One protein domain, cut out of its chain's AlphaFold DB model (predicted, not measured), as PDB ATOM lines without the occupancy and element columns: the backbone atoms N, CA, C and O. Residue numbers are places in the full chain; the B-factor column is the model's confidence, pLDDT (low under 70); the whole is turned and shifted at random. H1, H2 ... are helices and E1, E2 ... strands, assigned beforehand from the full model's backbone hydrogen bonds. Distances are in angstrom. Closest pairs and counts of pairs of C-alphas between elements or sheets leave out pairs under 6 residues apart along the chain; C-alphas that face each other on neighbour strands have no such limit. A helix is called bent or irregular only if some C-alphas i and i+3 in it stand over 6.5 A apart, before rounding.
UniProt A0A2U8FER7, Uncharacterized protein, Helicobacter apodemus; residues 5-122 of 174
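What this domain is: This is residues 5 to 122 of the 174 residues of an uncharacterized protein of Helicobacter apodemus (UniProt A0A2U8FER7). A small antiparallel sheet of three strands, E1, E2 and E3, has the short helices H4 and H5 over parts of it, H4 over E3 and H5 over E2 and part of E1, while one long helix, H6, not bent, only grazes the sheet with its residues 96 to 108. At the other end an arm with H1 leads away from this body, and its residues 6 to 12 stick out free; a long loop, residues 61 to 77, joins H4 to E3. The printed part has 118 residues with six named helices and three named strands, in the order H1 H2 H3 E1 E2 H4 E3 H5 H6, of mixed class; the sheet's order is E1 - E2 - E3. The whole is loose, with a radius of gyration of the C-alphas of 16.8 A, and only just flat, with spans of 56 by 38 by 21 A.

Where its parts are: H1 is residues 5 to 8, from C-alpha 5 at (-36.092, -62.483, 3.202). H2 is residues 15 to 21 and H3 residues 30 to 33. E1 is residues 36 to 42, 19.1 A long, and E2 residues 45 to 53, 26.0 A. H4 is residues 54 to 60, E3 residues 78 to 82, 13.5 A, and H5 residues 84 to 92, 12.8 A. H6, residues 94 to 121, is 40.6 A long and ends with C-alpha 121 at (-50.623, -30.946, 20.495).

How they stand to each other: E1 and E2 form a hairpin, antiparallel at 160 degrees, with N 38 and O 49 2.8 A apart, within hydrogen-bond range. E2 and E3 are antiparallel at 160 degrees too, with N 50 and O 81 at 2.8 A. H4 is on the sheet at a height of 8.1 A, over E3, along the strands at 13 degrees to E3 on the local plane; only just not over E2, on which 2 of its C-alphas fall. H5 is on the sheet at a height of 8.6 A, over E2 and only just over E1, across the strands at 68 degrees to E2 on the local plane. H3 and H6 only graze the sheet, H6 with residues 96 to 108. H5 and H6 only just touch, and only at the corner, with the C-alphas of Leu 90 and Phe 97 closest at 5.7 A. H2 and H4 only just touch, with 3 pairs of C-alphas within 8 A; the C-alphas of Phe 20 and Gln 55 are closest at 5.7 A. H2 is irregular, with C-alphas 16 and 19 7.3 A apart, and H4 only just, with C-alphas 55 and 58 6.7 A apart. Every O i to N i+4 pair is within hydrogen-bond range in H5 and H6, against 1 of 3 in H2 and 0 of 3 in H4, where 3 of 4 O i to N i+3 pairs are within range in each; H1 and H3 are too short for an O i to N i+4 pair.

The domain as a whole: The C-alphas of Ser 7 and Glu 95, the two farthest apart, are 57.5 A apart. The printed part has no cut. The link from H4 to E3 is long, with 17 residues, of which 64 to 65 pair antiparallel with residues 81 to 82 of E3. Mean pLDDT of the printed part is 88.2, and residues 23 to 26 are under 70.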
ATOM      1  N   SER A   5     -36.457 -62.572   4.622       82.00
ATOM      2  CA  SER A   5     -36.092 -62.483   3.202       82.00
ATOM      3  C   SER A   5     -35.717 -63.833   2.587       82.00
ATOM      4  O   SER A   5     -36.138 -64.139   1.475       82.00
ATOM      5  N   HIS A   6     -34.996 -64.677   3.325       82.81
ATOM      6  CA  HIS A   6     -34.614 -66.013   2.878       82.81
ATOM      7  C   HIS A   6     -35.820 -66.962   2.801       82.81
ATOM      8  O   HIS A   6     -35.919 -67.755   1.871       82.81
ATOM      9  N   SER A   7     -36.752 -66.879   3.754       89.62
ATOM     10  CA  SER A   7     -37.934 -67.754   3.798       89.62
ATOM     11  C   SER A   7     -38.970 -67.435   2.718       89.62
ATOM     12  O   SER A   7     -39.711 -68.321   2.304       89.62
ATOM     13  N   PHE A   8     -39.025 -66.180   2.267       87.06
ATOM     14  CA  PHE A   8     -40.054 -65.685   1.347       87.06
ATOM     15  C   PHE A   8     -39.502 -65.218  -0.012       87.06
ATOM     16  O   PHE A   8     -40.274 -64.780  -0.861       87.06
ATOM     17  N   GLY A   9     -38.189 -65.318  -0.243       88.25
ATOM     18  CA  GLY A   9     -37.566 -65.079  -1.550       88.25
ATOM     19  C   GLY A   9     -37.533 -63.618  -2.012       88.25
ATOM     20  O   GLY A   9     -37.408 -63.374  -3.211       88.25
ATOM     21  N   PHE A  10     -37.643 -62.647  -1.102       85.00
ATOM     22  CA  PHE A  10     -37.540 -61.220  -1.431       85.00
ATOM     23  C   PHE A  10     -36.141 -60.651  -1.128       85.00
ATOM     24  O   PHE A  10     -35.425 -61.202  -0.284       85.00
ATOM     25  N   PRO A  11     -35.723 -59.552  -1.794       82.50
ATOM     26  CA  PRO A  11     -34.419 -58.936  -1.562       82.50
ATOM     27  C   PRO A  11     -34.273 -58.505  -0.104       82.50
ATOM     28  O   PRO A  11     -35.195 -57.931   0.477       82.50
ATOM     29  N   GLN A  12     -33.112 -58.760   0.497       83.81
ATOM     30  CA  GLN A  12     -32.839 -58.251   1.835       83.81
ATOM     31  C   GLN A  12     -32.764 -56.712   1.796       83.81
ATOM     32  O   GLN A  12     -32.131 -56.183   0.876       83.81
ATOM     33  N   PRO A  13     -33.362 -56.004   2.776       80.69
ATOM     34  CA  PRO A  13     -33.171 -54.566   2.921       80.69
ATOM     35  C   PRO A  13     -31.686 -54.237   2.999       80.69
ATOM     36  O   PRO A  13     -30.930 -54.919   3.700       80.69
ATOM     37  N   LYS A  14     -31.267 -53.204   2.281       86.19
ATOM     38  CA  LYS A  14     -29.897 -52.705   2.350       86.19
ATOM     39  C   LYS A  14     -29.812 -51.590   3.389       86.19
ATOM     40  O   LYS A  14     -30.816 -50.979   3.739       86.19
ATOM     41  N   GLU A  15     -28.599 -51.264   3.833       81.31
ATOM     42  CA  GLU A  15     -28.386 -50.129   4.749       81.31
ATOM     43  C   GLU A  15     -28.861 -48.793   4.157       81.31
ATOM     44  O   GLU A  15     -29.342 -47.930   4.885       81.31
ATOM     45  N   GLU A  16     -28.803 -48.643   2.830       78.31
ATOM     46  CA  GLU A  16     -29.368 -47.486   2.122       78.31
ATOM     47  C   GLU A  16     -30.892 -47.348   2.307       78.31
ATOM     48  O   GLU A  16     -31.405 -46.231   2.279       78.31
ATOM     49  N   ASP A  17     -31.601 -48.447   2.585       73.69
ATOM     50  CA  ASP A  17     -33.056 -48.468   2.771       73.69
ATOM     51  C   ASP A  17     -33.473 -48.264   4.237       73.69
ATOM     52  O   ASP A  17     -34.659 -48.112   4.531       73.69
ATOM     53  N   LYS A  18     -32.527 -48.266   5.187       78.62
ATOM     54  CA  LYS A  18     -32.825 -48.235   6.629       78.62
ATOM     55  C   LYS A  18     -33.744 -47.075   7.011       78.62
ATOM     56  O   LYS A  18     -34.717 -47.267   7.736       78.62
ATOM     57  N   ALA A  19     -33.462 -45.887   6.479       71.19
ATOM     58  CA  ALA A  19     -34.227 -44.687   6.786       71.19
ATOM     59  C   ALA A  19     -35.697 -44.792   6.335       71.19
ATOM     60  O   ALA A  19     -36.560 -44.238   7.003       71.19
ATOM     61  N   PHE A  20     -35.982 -45.521   5.252       71.44
ATOM     62  CA  PHE A  20     -37.347 -45.774   4.785       71.44
ATOM     63  C   PHE A  20     -38.114 -46.706   5.739       71.44
ATOM     64  O   PHE A  20     -39.266 -46.450   6.064       71.44
ATOM     65  N   TYR A  21     -37.475 -47.765   6.251       74.56
ATOM     66  CA  TYR A  21     -38.136 -48.723   7.151       74.56
ATOM     67  C   TYR A  21     -38.283 -48.239   8.601       74.56
ATOM     68  O   TYR A  21     -39.129 -48.751   9.331       74.56
ATOM     69  N   GLU A  22     -37.475 -47.269   9.033       73.19
ATOM     70  CA  GLU A  22     -37.596 -46.628  10.353       73.19
ATOM     71  C   GLU A  22     -38.613 -45.468  10.368       73.19
ATOM     72  O   GLU A  22     -38.785 -44.805  11.398       73.19
ATOM     73  N   GLU A  23     -39.296 -45.205   9.249       66.06
ATOM     74  CA  GLU A  23     -40.283 -44.134   9.137       66.06
ATOM     75  C   GLU A  23     -41.448 -44.327  10.123       66.06
ATOM     76  O   GLU A  23     -42.049 -45.398  10.250       66.06
ATOM     77  N   LYS A  24     -41.820 -43.240  10.805       63.97
ATOM     78  CA  LYS A  24     -43.086 -43.157  11.532       63.97
ATOM     79  C   LYS A  24     -44.118 -42.511  10.619       63.97
ATOM     80  O   LYS A  24     -44.109 -41.297  10.457       63.97
ATOM     81  N   ALA A  25     -45.049 -43.312  10.102       58.28
ATOM     82  CA  ALA A  25     -46.136 -42.842   9.235       58.28
ATOM     83  C   ALA A  25     -46.990 -41.707   9.853       58.28
ATOM     84  O   ALA A  25     -47.596 -40.919   9.133       58.28
ATOM     85  N   TYR A  26     -47.014 -41.595  11.188       62.34
ATOM     86  CA  TYR A  26     -47.731 -40.558  11.937       62.34
ATOM     87  C   TYR A  26     -46.770 -39.559  12.589       62.34
ATOM     88  O   TYR A  26     -46.664 -39.478  13.815       62.34
ATOM     89  N   ASP A  27     -46.059 -38.790  11.769       70.81
ATOM     90  CA  ASP A  27     -45.327 -37.612  12.236       70.81
ATOM     91  C   ASP A  27     -45.935 -36.307  11.696       70.81
ATOM     92  O   ASP A  27     -46.851 -36.305  10.873       70.81
ATOM     93  N   ALA A  28     -45.439 -35.171  12.187       73.62
ATOM     94  CA  ALA A  28     -45.943 -33.836  11.875       73.62
ATOM     95  C   ALA A  28     -45.910 -33.478  10.374       73.62
ATOM     96  O   ALA A  28     -46.636 -32.587   9.939       73.62
ATOM     97  N   LEU A  29     -45.098 -34.191   9.586       72.00
ATOM     98  CA  LEU A  29     -45.006 -34.069   8.131       72.00
ATOM     99  C   LEU A  29     -45.637 -35.253   7.386       72.00
ATOM    100  O   LEU A  29     -45.329 -35.465   6.221       72.00
ATOM    101  N   SER A  30     -46.535 -36.012   8.017       71.75
ATOM    102  CA  SER A  30     -47.243 -37.143   7.387       71.75
ATOM    103  C   SER A  30     -47.964 -36.772   6.082       71.75
ATOM    104  O   SER A  30     -48.120 -37.614   5.202       71.75
ATOM    105  N   PHE A  31     -48.332 -35.500   5.887       70.88
ATOM    106  CA  PHE A  31     -48.883 -35.007   4.618       70.88
ATOM    107  C   PHE A  31     -47.875 -35.026   3.453       70.88
ATOM    108  O   PHE A  31     -48.292 -35.092   2.300       70.88
ATOM    109  N   LEU A  32     -46.566 -35.007   3.735       73.56
ATOM    110  CA  LEU A  32     -45.500 -35.201   2.746       73.56
ATOM    111  C   LEU A  32     -45.229 -36.677   2.436       73.56
ATOM    112  O   LEU A  32     -44.260 -36.978   1.738       73.56
ATOM    113  N   PHE A  33     -46.094 -37.591   2.893       71.38
ATOM    114  CA  PHE A  33     -46.131 -38.941   2.340       71.38
ATOM    115  C   PHE A  33     -46.299 -38.907   0.812       71.38
ATOM    116  O   PHE A  33     -45.776 -39.769   0.112       71.38
ATOM    117  N   LEU A  34     -46.993 -37.887   0.294       80.56
ATOM    118  CA  LEU A  34     -46.977 -37.546  -1.121       80.56
ATOM    119  C   LEU A  34     -46.088 -36.316  -1.358       80.56
ATOM    120  O   LEU A  34     -46.175 -35.340  -0.609       80.56
ATOM    121  N   PRO A  35     -45.259 -36.319  -2.415       88.88
ATOM    122  CA  PRO A  35     -44.457 -35.161  -2.785       88.88
ATOM    123  C   PRO A  35     -45.356 -33.966  -3.133       88.88
ATOM    124  O   PRO A  35     -46.316 -34.091  -3.895       88.88
ATOM    125  N   LEU A  36     -45.002 -32.784  -2.639       92.44
ATOM    126  CA  LEU A  36     -45.608 -31.532  -3.072       92.44
ATOM    127  C   LEU A  36     -44.869 -31.025  -4.315       92.44
ATOM    128  O   LEU A  36     -43.666 -30.777  -4.266       92.44
ATOM    129  N   ILE A  37     -45.581 -30.852  -5.427       94.12
ATOM    130  CA  ILE A  37     -45.001 -30.376  -6.690       94.12
ATOM    131  C   ILE A  37     -45.445 -28.936  -6.936       94.12
ATOM    132  O   ILE A  37     -46.626 -28.660  -7.144       94.12
ATOM    133  N   ILE A  38     -44.488 -28.014  -6.939       95.38
ATOM    134  CA  ILE A  38     -44.701 -26.615  -7.304       95.38
ATOM    135  C   ILE A  38     -44.374 -26.461  -8.784       95.38
ATOM    136  O   ILE A  38     -43.232 -26.662  -9.197       95.38
ATOM    137  N   THR A  39     -45.375 -26.083  -9.577       96.62
ATOM    138  CA  THR A  39     -45.216 -25.838 -11.014       96.62
ATOM    139  C   THR A  39     -45.079 -24.345 -11.284       96.62
ATOM    140  O   THR A  39     -45.947 -23.560 -10.911       96.62
ATOM    141  N   ILE A  40     -43.997 -23.957 -11.951       95.38
ATOM    142  CA  ILE A  40     -43.673 -22.574 -12.294       95.38
ATOM    143  C   ILE A  40     -43.726 -22.446 -13.821       95.38
ATOM    144  O   ILE A  40     -42.838 -22.973 -14.502       95.38
ATOM    145  N   PRO A  41     -44.743 -21.770 -14.380       93.31
ATOM    146  CA  PRO A  41     -44.817 -21.537 -15.814       93.31
ATOM    147  C   PRO A  41     -43.811 -20.453 -16.221       93.31
ATOM    148  O   PRO A  41     -43.873 -19.320 -15.744       93.31
ATOM    149  N   ILE A  42     -42.888 -20.788 -17.124       90.75
ATOM    150  CA  ILE A  42     -41.953 -19.843 -17.744       90.75
ATOM    151  C   ILE A  42     -42.101 -19.943 -19.262       90.75
ATOM    152  O   ILE A  42     -41.673 -20.914 -19.891       90.75
ATOM    153  N   SER A  43     -42.700 -18.913 -19.861       85.50
ATOM    154  CA  SER A  43     -43.018 -18.869 -21.293       85.50
ATOM    155  C   SER A  43     -43.849 -20.089 -21.729       85.50
ATOM    156  O   SER A  43     -45.006 -20.198 -21.340       85.50
ATOM    157  N   SER A  44     -43.284 -21.003 -22.525       87.12
ATOM    158  CA  SER A  44     -43.944 -22.226 -23.009       87.12
ATOM    159  C   SER A  44     -43.484 -23.496 -22.280       87.12
ATOM    160  O   SER A  44     -43.722 -24.598 -22.773       87.12
ATOM    161  N   HIS A  45     -42.767 -23.364 -21.162       91.69
ATOM    162  CA  HIS A  45     -42.198 -24.478 -20.404       91.69
ATOM    163  C   HIS A  45     -42.632 -24.416 -18.940       91.69
ATOM    164  O   HIS A  45     -42.619 -23.351 -18.328       91.69
ATOM    165  N   ASN A  46     -42.966 -25.568 -18.366       95.19
ATOM    166  CA  ASN A  46     -43.311 -25.689 -16.954       95.19
ATOM    167  C   ASN A  46     -42.132 -26.289 -16.194       95.19
ATOM    168  O   ASN A  46     -41.657 -27.376 -16.522       95.19
ATOM    169  N   ILE A  47     -41.665 -25.566 -15.181       96.31
ATOM    170  CA  ILE A  47     -40.640 -26.039 -14.256       96.31
ATOM    171  C   ILE A  47     -41.324 -26.642 -13.040       96.31
ATOM    172  O   ILE A  47     -42.165 -25.994 -12.428       96.31
ATOM    173  N   GLU A  48     -40.915 -27.843 -12.652       97.00
ATOM    174  CA  GLU A  48     -41.423 -28.518 -11.460       97.00
ATOM    175  C   GLU A  48     -40.356 -28.540 -10.365       97.00
ATOM    176  O   GLU A  48     -39.259 -29.075 -10.551       97.00
ATOM    177  N   ILE A  49     -40.685 -27.964  -9.209       97.19
ATOM    178  CA  ILE A  49     -39.918 -28.125  -7.976       97.19
ATOM    179  C   ILE A  49     -40.670 -29.101  -7.084       97.19
ATOM    180  O   ILE A  49     -41.802 -28.847  -6.682       97.19
ATOM    181  N   THR A  50     -40.020 -30.210  -6.761       96.31
ATOM    182  CA  THR A  50     -40.560 -31.233  -5.871       96.31
ATOM    183  C   THR A  50     -40.080 -30.976  -4.447       96.31
ATOM    184  O   THR A  50     -38.875 -30.922  -4.207       96.31
ATOM    185  N   ILE A  51     -41.005 -30.843  -3.504       94.69
ATOM    186  CA  ILE A  51     -40.752 -30.834  -2.063       94.69
ATOM    187  C   ILE A  51     -41.200 -32.189  -1.522       94.69
ATOM    188  O   ILE A  51     -42.361 -32.567  -1.645       94.69
ATOM    189  N   THR A  52     -40.279 -32.944  -0.938       91.62
ATOM    190  CA  THR A  52     -40.548 -34.300  -0.445       91.62
ATOM    191  C   THR A  52     -39.807 -34.552   0.862       91.62
ATOM    192  O   THR A  52     -38.844 -33.848   1.172       91.62
ATOM    193  N   ALA A  53     -40.242 -35.537   1.644       87.88
ATOM    194  CA  ALA A  53     -39.481 -35.987   2.802       87.88
ATOM    195  C   ALA A  53     -38.099 -36.509   2.364       87.88
ATOM    196  O   ALA A  53     -37.958 -37.108   1.298       87.88
ATOM    197  N   TYR A  54     -37.072 -36.307   3.195       83.25
ATOM    198  CA  TYR A  54     -35.689 -36.725   2.914       83.25
ATOM    199  C   TYR A  54     -35.607 -38.181   2.432       83.25
ATOM    200  O   TYR A  54     -34.944 -38.490   1.445       83.25
ATOM    201  N   GLN A  55     -36.337 -39.063   3.111       77.88
ATOM    202  CA  GLN A  55     -36.343 -40.505   2.869       77.88
ATOM    203  C   GLN A  55     -36.959 -40.868   1.511       77.88
ATOM    204  O   GLN A  55     -36.526 -41.822   0.874       77.88
ATOM    205  N   GLN A  56     -37.906 -40.067   1.017       82.44
ATOM    206  CA  GLN A  56     -38.566 -40.281  -0.271       82.44
ATOM    207  C   GLN A  56     -37.771 -39.739  -1.465       82.44
ATOM    208  O   GLN A  56     -38.108 -40.028  -2.616       82.44
ATOM    209  N   ALA A  57     -36.674 -39.009  -1.229       81.81
ATOM    210  CA  ALA A  57     -35.811 -38.506  -2.296       81.81
ATOM    211  C   ALA A  57     -35.258 -39.631  -3.199       81.81
ATOM    212  O   ALA A  57     -34.941 -39.379  -4.363       81.81
ATOM    213  N   ILE A  58     -35.207 -40.875  -2.703       81.94
ATOM    214  CA  ILE A  58     -34.819 -42.074  -3.465       81.94
ATOM    215  C   ILE A  58     -35.690 -42.315  -4.707       81.94
ATOM    216  O   ILE A  58     -35.217 -42.914  -5.672       81.94
ATOM    217  N   HIS A  59     -36.931 -41.816  -4.720       84.69
ATOM    218  CA  HIS A  59     -37.855 -41.939  -5.849       84.69
ATOM    219  C   HIS A  59     -37.600 -40.900  -6.958       84.69
ATOM    220  O   HIS A  59     -38.193 -40.984  -8.031       84.69
ATOM    221  N   PHE A  60     -36.682 -39.950  -6.743       88.50
ATOM    222  CA  PHE A  60     -36.431 -38.801  -7.623       88.50
ATOM    223  C   PHE A  60     -34.977 -38.729  -8.116       88.50
ATOM    224  O   PHE A  60     -34.390 -37.652  -8.218       88.50
ATOM    225  N   GLN A  61     -34.379 -39.873  -8.454       87.50
ATOM    226  CA  GLN A  61     -32.950 -39.984  -8.806       87.50
ATOM    227  C   GLN A  61     -32.521 -39.133 -10.018       87.50
ATOM    228  O   GLN A  61     -31.352 -38.781 -10.159       87.50
ATOM    229  N   SER A  62     -33.461 -38.793 -10.904       92.25
ATOM    230  CA  SER A  62     -33.232 -37.941 -12.079       92.25
ATOM    231  C   SER A  62     -33.214 -36.437 -11.761       92.25
ATOM    232  O   SER A  62     -32.824 -35.629 -12.611       92.25
ATOM    233  N   GLN A  63     -33.614 -36.049 -10.549       94.94
ATOM    234  CA  GLN A  63     -33.629 -34.672 -10.072       94.94
ATOM    235  C   GLN A  63     -32.416 -34.381  -9.176       94.94
ATOM    236  O   GLN A  63     -31.761 -35.277  -8.648       94.94
ATOM    237  N   LYS A  64     -32.081 -33.099  -9.009       95.12
ATOM    238  CA  LYS A  64     -30.991 -32.644  -8.135       95.12
ATOM    239  C   LYS A  64     -31.525 -31.814  -6.984       95.12
ATOM    240  O   LYS A  64     -32.416 -30.993  -7.180       95.12
ATOM    241  N   SER A  65     -30.896 -31.971  -5.820       95.25
ATOM    242  CA  SER A  65     -31.188 -31.124  -4.668       95.25
ATOM    243  C   SER A  65     -30.822 -29.667  -4.938       95.25
ATOM    244  O   SER A  65     -29.729 -29.342  -5.420       95.25
ATOM    245  N   ILE A  66     -31.758 -28.794  -4.589       96.62
ATOM    246  CA  ILE A  66     -31.636 -27.340  -4.632       96.62
ATOM    247  C   ILE A  66     -31.745 -26.703  -3.249       96.62
ATOM    248  O   ILE A  66     -31.800 -25.482  -3.157       96.62
ATOM    249  N   ASN A  67     -31.667 -27.504  -2.181       95.94
ATOM    250  CA  ASN A  67     -31.766 -27.063  -0.785       95.94
ATOM    251  C   ASN A  67     -30.910 -25.826  -0.481       95.94
ATOM    252  O   ASN A  67     -31.360 -24.924   0.205       95.94
ATOM    253  N   LYS A  68     -29.702 -25.742  -1.055       95.50
ATOM    254  CA  LYS A  68     -28.760 -24.625  -0.855       95.50
ATOM    255  C   LYS A  68     -29.274 -23.237  -1.257       95.50
ATOM    256  O   LYS A  68     -28.619 -22.253  -0.938       95.50
ATOM    257  N   PHE A  69     -30.363 -23.152  -2.021       95.88
ATOM    258  CA  PHE A  69     -30.974 -21.876  -2.406       95.88
ATOM    259  C   PHE A  69     -32.093 -21.439  -1.451       95.88
ATOM    260  O   PHE A  69     -32.613 -20.339  -1.615       95.88
ATOM    261  N   PHE A  70     -32.459 -22.274  -0.474       96.00
ATOM    262  CA  PHE A  70     -33.588 -22.053   0.425       96.00
ATOM    263  C   PHE A  70     -33.156 -22.165   1.885       96.00
ATOM    264  O   PHE A  70     -32.223 -22.892   2.233       96.00
ATOM    265  N   SER A  71     -33.875 -21.466   2.753       93.75
ATOM    266  CA  SER A  71     -33.646 -21.479   4.196       93.75
ATOM    267  C   SER A  71     -34.438 -22.620   4.827       93.75
ATOM    268  O   SER A  71     -35.471 -22.387   5.447       93.75
ATOM    269  N   ILE A  72     -33.987 -23.863   4.634       93.44
ATOM    270  CA  ILE A  72     -34.680 -25.039   5.180       93.44
ATOM    271  C   ILE A  72     -34.507 -25.090   6.705       93.44
ATOM    272  O   ILE A  72     -33.371 -25.184   7.182       93.44
ATOM    273  N   PRO A  73     -35.604 -25.067   7.484       91.00
ATOM    274  CA  PRO A  73     -35.549 -25.253   8.926       91.00
ATOM    275  C   PRO A  73     -34.949 -26.612   9.304       91.00
ATOM    276  O   PRO A  73     -35.322 -27.640   8.745       91.00
ATOM    277  N   GLN A  74     -34.059 -26.640  10.301       85.38
ATOM    278  CA  GLN A  74     -33.350 -27.862  10.721       85.38
ATOM    279  C   GLN A  74     -34.281 -28.979  11.209       85.38
ATOM    280  O   GLN A  74     -33.936 -30.151  11.135       85.38
ATOM    281  N   ASN A  75     -35.456 -28.616  11.722       81.88
ATOM    282  CA  ASN A  75     -36.458 -29.562  12.198       81.88
ATOM    283  C   ASN A  75     -37.362 -30.111  11.078       81.88
ATOM    284  O   ASN A  75     -38.251 -30.907  11.372       81.88
ATOM    285  N   LEU A  76     -37.171 -29.681   9.824       86.69
ATOM    286  CA  LEU A  76     -37.867 -30.221   8.659       86.69
ATOM    287  C   LEU A  76     -36.928 -31.150   7.885       86.69
ATOM    288  O   LEU A  76     -36.010 -30.710   7.196       86.69
ATOM    289  N   ASN A  77     -37.197 -32.453   7.954       86.25
ATOM    290  CA  ASN A  77     -36.456 -33.469   7.206       86.25
ATOM    291  C   ASN A  77     -36.956 -33.555   5.755       86.25
ATOM    292  O   ASN A  77     -37.579 -34.540   5.362       86.25
ATOM    293  N   ILE A  78     -36.707 -32.510   4.964       90.44
ATOM    294  CA  ILE A  78     -37.227 -32.374   3.596       90.44
ATOM    295  C   ILE A  78     -36.128 -32.118   2.560       90.44
ATOM    296  O   ILE A  78     -35.054 -31.587   2.850       90.44
ATOM    297  N   HIS A  79     -36.433 -32.461   1.313       92.56
ATOM    298  CA  HIS A  79     -35.632 -32.198   0.129       92.56
ATOM    299  C   HIS A  79     -36.427 -31.369  -0.877       92.56
ATOM    300  O   HIS A  79     -37.579 -31.676  -1.170       92.56
ATOM    301  N   LEU A  80     -35.773 -30.352  -1.441       96.38
ATOM    302  CA  LEU A  80     -36.235 -29.635  -2.621       96.38
ATOM    303  C   LEU A  80     -35.447 -30.120  -3.827       96.38
ATOM    304  O   LEU A  80     -34.216 -30.020  -3.852       96.38
ATOM    305  N   LEU A  81     -36.154 -30.643  -4.817       97.06
ATOM    306  CA  LEU A  81     -35.599 -31.312  -5.983       97.06
ATOM    307  C   LEU A  81     -36.125 -30.661  -7.268       97.06
ATOM    308  O   LEU A  81     -37.239 -30.147  -7.313       97.06
ATOM    309  N   ILE A  82     -35.296 -30.650  -8.308       97.69
ATOM    310  CA  ILE A  82     -35.638 -30.118  -9.635       97.69
ATOM    311  C   ILE A  82     -34.866 -30.877 -10.712       97.69
ATOM    312  O   ILE A  82     -33.737 -31.332 -10.483       97.69
ATOM    313  N   TYR A  83     -35.406 -30.961 -11.926       97.50
ATOM    314  CA  TYR A  83     -34.629 -31.470 -13.052       97.50
ATOM    315  C   TYR A  83     -33.448 -30.542 -13.393       97.50
ATOM    316  O   TYR A  83     -33.598 -29.318 -13.446       97.50
ATOM    317  N   PRO A  84     -32.258 -31.088 -13.719       96.62
ATOM    318  CA  PRO A  84     -31.084 -30.275 -14.046       96.62
ATOM    319  C   PRO A  84     -31.287 -29.292 -15.207       96.62
ATOM    320  O   PRO A  84     -30.685 -28.218 -15.203       96.62
ATOM    321  N   LYS A  85     -32.106 -29.658 -16.204       95.56
ATOM    322  CA  LYS A  85     -32.470 -28.778 -17.328       95.56
ATOM    323  C   LYS A  85     -33.283 -27.569 -16.854       95.56
ATOM    324  O   LYS A  85     -32.967 -26.445 -17.228       95.56
ATOM    325  N   ASP A  86     -34.234 -27.794 -15.956       96.50
ATOM    326  CA  ASP A  86     -35.155 -26.772 -15.473       96.50
ATOM    327  C   ASP A  86     -34.443 -25.808 -14.526       96.50
ATOM    328  O   ASP A  86     -34.641 -24.600 -14.606       96.50
ATOM    329  N   LEU A  87     -33.491 -26.302 -13.723       96.00
ATOM    330  CA  LEU A  87     -32.640 -25.436 -12.906       96.00
ATOM    331  C   LEU A  87     -31.842 -24.430 -13.747       96.00
ATOM    332  O   LEU A  87     -31.626 -23.303 -13.304       96.00
ATOM    333  N   LYS A  88     -31.382 -24.820 -14.944       95.38
ATOM    334  CA  LYS A  88     -30.685 -23.891 -15.848       95.38
ATOM    335  C   LYS A  88     -31.635 -22.794 -16.326       95.38
ATOM    336  O   LYS A  88     -31.273 -21.628 -16.238       95.38
ATOM    337  N   ILE A  89     -32.845 -23.166 -16.752       95.25
ATOM    338  CA  ILE A  89     -33.879 -22.220 -17.205       95.25
ATOM    339  C   ILE A  89     -34.253 -21.254 -16.075       95.25
ATOM    340  O   ILE A  89     -34.275 -20.043 -16.284       95.25
ATOM    341  N   LEU A  90     -34.479 -21.771 -14.864       94.44
ATOM    342  CA  LEU A  90     -34.833 -20.955 -13.705       94.44
ATOM    343  C   LEU A  90     -33.723 -19.951 -13.370       94.44
ATOM    344  O   LEU A  90     -33.993 -18.770 -13.202       94.44
ATOM    345  N   LYS A  91     -32.457 -20.387 -13.364       94.12
ATOM    346  CA  LYS A  91     -31.308 -19.500 -13.111       94.12
ATOM    347  C   LYS A  91     -31.087 -18.436 -14.185       94.12
ATOM    348  O   LYS A  91     -30.506 -17.400 -13.879       94.12
ATOM    349  N   SER A  92     -31.522 -18.680 -15.418       94.81
ATOM    350  CA  SER A  92     -31.504 -17.671 -16.483       94.81
ATOM    351  C   SER A  92     -32.603 -16.614 -16.318       94.81
ATOM    352  O   SER A  92     -32.480 -15.535 -16.885       94.81
ATOM    353  N   ASN A  93     -33.636 -16.888 -15.515       94.06
ATOM    354  CA  ASN A  93     -34.739 -15.974 -15.213       94.06
ATOM    355  C   ASN A  93     -34.629 -15.478 -13.762       94.06
ATOM    356  O   ASN A  93     -35.387 -15.900 -12.891       94.06
ATOM    357  N   LEU A  94     -33.660 -14.596 -13.490       93.75
ATOM    358  CA  LEU A  94     -33.289 -14.189 -12.124       93.75
ATOM    359  C   LEU A  94     -34.448 -13.600 -11.307       93.75
ATOM    360  O   LEU A  94     -34.549 -13.877 -10.114       93.75
ATOM    361  N   GLU A  95     -35.326 -12.819 -11.936       95.12
ATOM    362  CA  GLU A  95     -36.496 -12.246 -11.265       95.12
ATOM    363  C   GLU A  95     -37.470 -13.339 -10.809       95.12
ATOM    364  O   GLU A  95     -37.816 -13.407  -9.630       95.12
ATOM    365  N   VAL A  96     -37.830 -14.256 -11.715       95.06
ATOM    366  CA  VAL A  96     -38.676 -15.417 -11.395       95.06
ATOM    367  C   VAL A  96     -38.008 -16.277 -10.330       95.06
ATOM    368  O   VAL A  96     -38.662 -16.709  -9.386       95.06
ATOM    369  N   PHE A  97     -36.696 -16.495 -10.426       95.75
ATOM    370  CA  PHE A  97     -35.978 -17.292  -9.440       95.75
ATOM    371  C   PHE A  97     -36.027 -16.667  -8.042       95.75
ATOM    372  O   PHE A  97     -36.271 -17.379  -7.071       95.75
ATOM    373  N   SER A  98     -35.872 -15.345  -7.936       96.38
ATOM    374  CA  SER A  98     -36.026 -14.616  -6.671       96.38
ATOM    375  C   SER A  98     -37.439 -14.764  -6.093       96.38
ATOM    376  O   SER A  98     -37.604 -15.070  -4.911       96.38
ATOM    377  N   GLN A  99     -38.472 -14.642  -6.936       96.25
ATOM    378  CA  GLN A  99     -39.864 -14.846  -6.519       96.25
ATOM    379  C   GLN A  99     -40.111 -16.278  -6.029       96.25
ATOM    380  O   GLN A  99     -40.747 -16.473  -4.996       96.25
ATOM    381  N   VAL A 100     -39.558 -17.276  -6.722       96.50
ATOM    382  CA  VAL A 100     -39.640 -18.693  -6.337       96.50
ATOM    383  C   VAL A 100     -38.947 -18.949  -5.001       96.50
ATOM    384  O   VAL A 100     -39.508 -19.646  -4.158       96.50
ATOM    385  N   ILE A 101     -37.763 -18.368  -4.779       96.88
ATOM    386  CA  ILE A 101     -37.051 -18.457  -3.495       96.88
ATOM    387  C   ILE A 101     -37.923 -17.909  -2.364       96.88
ATOM    388  O   ILE A 101     -38.120 -18.596  -1.363       96.88
ATOM    389  N   ASN A 102     -38.491 -16.715  -2.537       96.88
ATOM    390  CA  ASN A 102     -39.344 -16.097  -1.522       96.88
ATOM    391  C   ASN A 102     -40.613 -16.916  -1.260       96.88
ATOM    392  O   ASN A 102     -40.951 -17.179  -0.108       96.88
ATOM    393  N   TYR A 103     -41.290 -17.363  -2.320       96.81
ATOM    394  CA  TYR A 103     -42.512 -18.156  -2.216       96.81
ATOM    395  C   TYR A 103     -42.283 -19.469  -1.463       96.81
ATOM    396  O   TYR A 103     -43.001 -19.784  -0.516       96.81
ATOM    397  N   ILE A 104     -41.245 -20.213  -1.846       96.94
ATOM    398  CA  ILE A 104     -40.920 -21.483  -1.206       96.94
ATOM    399  C   ILE A 104     -40.469 -21.263   0.237       96.94
ATOM    400  O   ILE A 104     -40.934 -21.983   1.111       96.94
ATOM    401  N   ASN A 105     -39.627 -20.267   0.529       97.00
ATOM    402  CA  ASN A 105     -39.214 -19.986   1.909       97.00
ATOM    403  C   ASN A 105     -40.412 -19.677   2.823       97.00
ATOM    404  O   ASN A 105     -40.416 -20.116   3.971       97.00
ATOM    405  N   ASN A 106     -41.446 -18.999   2.313       96.38
ATOM    406  CA  ASN A 106     -42.681 -18.786   3.067       96.38
ATOM    407  C   ASN A 106     -43.410 -20.110   3.346       96.38
ATOM    408  O   ASN A 106     -43.815 -20.347   4.478       96.38
ATOM    409  N   ILE A 107     -43.511 -21.010   2.360       94.06
ATOM    410  CA  ILE A 107     -44.063 -22.360   2.578       94.06
ATOM    411  C   ILE A 107     -43.265 -23.106   3.655       94.06
ATOM    412  O   ILE A 107     -43.853 -23.718   4.542       94.06
ATOM    413  N   LEU A 108     -41.932 -23.045   3.604       94.62
ATOM    414  CA  LEU A 108     -41.069 -23.716   4.578       94.62
ATOM    415  C   LEU A 108     -41.283 -23.196   6.004       94.62
ATOM    416  O   LEU A 108     -41.286 -23.990   6.945       94.62
ATOM    417  N   LEU A 109     -41.490 -21.887   6.162       94.81
ATOM    418  CA  LEU A 109     -41.808 -21.275   7.449       94.81
ATOM    419  C   LEU A 109     -43.169 -21.756   7.973       94.81
ATOM    420  O   LEU A 109     -43.257 -22.235   9.101       94.81
ATOM    421  N   GLU A 110     -44.206 -21.732   7.136       92.56
ATOM    422  CA  GLU A 110     -45.539 -22.231   7.503       92.56
ATOM    423  C   GLU A 110     -45.511 -23.718   7.891       92.56
ATOM    424  O   GLU A 110     -46.126 -24.135   8.876       92.56
ATOM    425  N   MET A 111     -44.739 -24.531   7.162       91.75
ATOM    426  CA  MET A 111     -44.528 -25.945   7.488       91.75
ATOM    427  C   MET A 111     -43.817 -26.125   8.834       91.75
ATOM    428  O   MET A 111     -44.153 -27.041   9.591       91.75
ATOM    429  N   GLN A 112     -42.850 -25.262   9.155       92.56
ATOM    430  CA  GLN A 112     -42.170 -25.278  10.447       92.56
ATOM    431  C   GLN A 112     -43.149 -24.995  11.583       92.56
ATOM    432  O   GLN A 112     -43.190 -25.747  12.557       92.56
ATOM    433  N   GLU A 113     -43.956 -23.946  11.457       91.50
ATOM    434  CA  GLU A 113     -44.930 -23.594  12.483       91.50
ATOM    435  C   GLU A 113     -46.010 -24.663  12.643       91.50
ATOM    436  O   GLU A 113     -46.354 -25.034  13.766       91.50
ATOM    437  N   ALA A 114     -46.513 -25.214  11.534       89.06
ATOM    438  CA  ALA A 114     -47.454 -26.328  11.561       89.06
ATOM    439  C   ALA A 114     -46.857 -27.541  12.290       89.06
ATOM    440  O   ALA A 114     -47.526 -28.153  13.124       89.06
ATOM    441  N   THR A 115     -45.576 -27.829  12.049       87.75
ATOM    442  CA  THR A 115     -44.845 -28.904  12.728       87.75
ATOM    443  C   THR A 115     -44.730 -28.657  14.231       87.75
ATOM    444  O   THR A 115     -44.950 -29.570  15.029       87.75
ATOM    445  N   LEU A 116     -44.423 -27.422  14.639       89.31
ATOM    446  CA  LEU A 116     -44.353 -27.040  16.051       89.31
ATOM    447  C   LEU A 116     -45.715 -27.177  16.736       89.31
ATOM    448  O   LEU A 116     -45.789 -27.803  17.792       89.31
ATOM    449  N   ARG A 117     -46.792 -26.675  16.117       88.69
ATOM    450  CA  ARG A 117     -48.164 -26.805  16.638       88.69
ATOM    451  C   ARG A 117     -48.572 -28.267  16.791       88.69
ATOM    452  O   ARG A 117     -49.071 -28.655  17.843       88.69
ATOM    453  N   HIS A 118     -48.306 -29.091  15.777       86.62
ATOM    454  CA  HIS A 118     -48.593 -30.522  15.833       86.62
ATOM    455  C   HIS A 118     -47.828 -31.202  16.977       86.62
ATOM    456  O   HIS A 118     -48.412 -31.946  17.757       86.62
ATOM    457  N   ASN A 119     -46.534 -30.910  17.130       84.50
ATOM    458  CA  ASN A 119     -45.721 -31.484  18.202       84.50
ATOM    459  C   ASN A 119     -46.137 -31.012  19.603       84.50
ATOM    460  O   ASN A 119     -46.025 -31.784  20.549       84.50
ATOM    461  N   GLN A 120     -46.630 -29.780  19.745       86.56
ATOM    462  CA  GLN A 120     -47.189 -29.275  21.003       86.56
ATOM    463  C   GLN A 120     -48.538 -29.921  21.344       86.56
ATOM    464  O   GLN A 120     -48.831 -30.102  22.521       86.56
ATOM    465  N   ALA A 121     -49.330 -30.285  20.332       85.31
ATOM    466  CA  ALA A 121     -50.623 -30.946  20.495       85.31
ATOM    467  C   ALA A 121     -50.529 -32.475  20.658       85.31
ATOM    468  O   ALA A 121     -51.541 -33.116  20.942       85.31
ATOM    469  N   LYS A 122     -49.345 -33.080  20.466       84.62
ATOM    470  CA  LYS A 122     -49.148 -34.521  20.678       84.62
ATOM    471  C   LYS A 122     -49.439 -34.861  22.138       84.62
ATOM    472  O   LYS A 122     -48.764 -34.355  23.034       84.62
TER     473      LYS A 122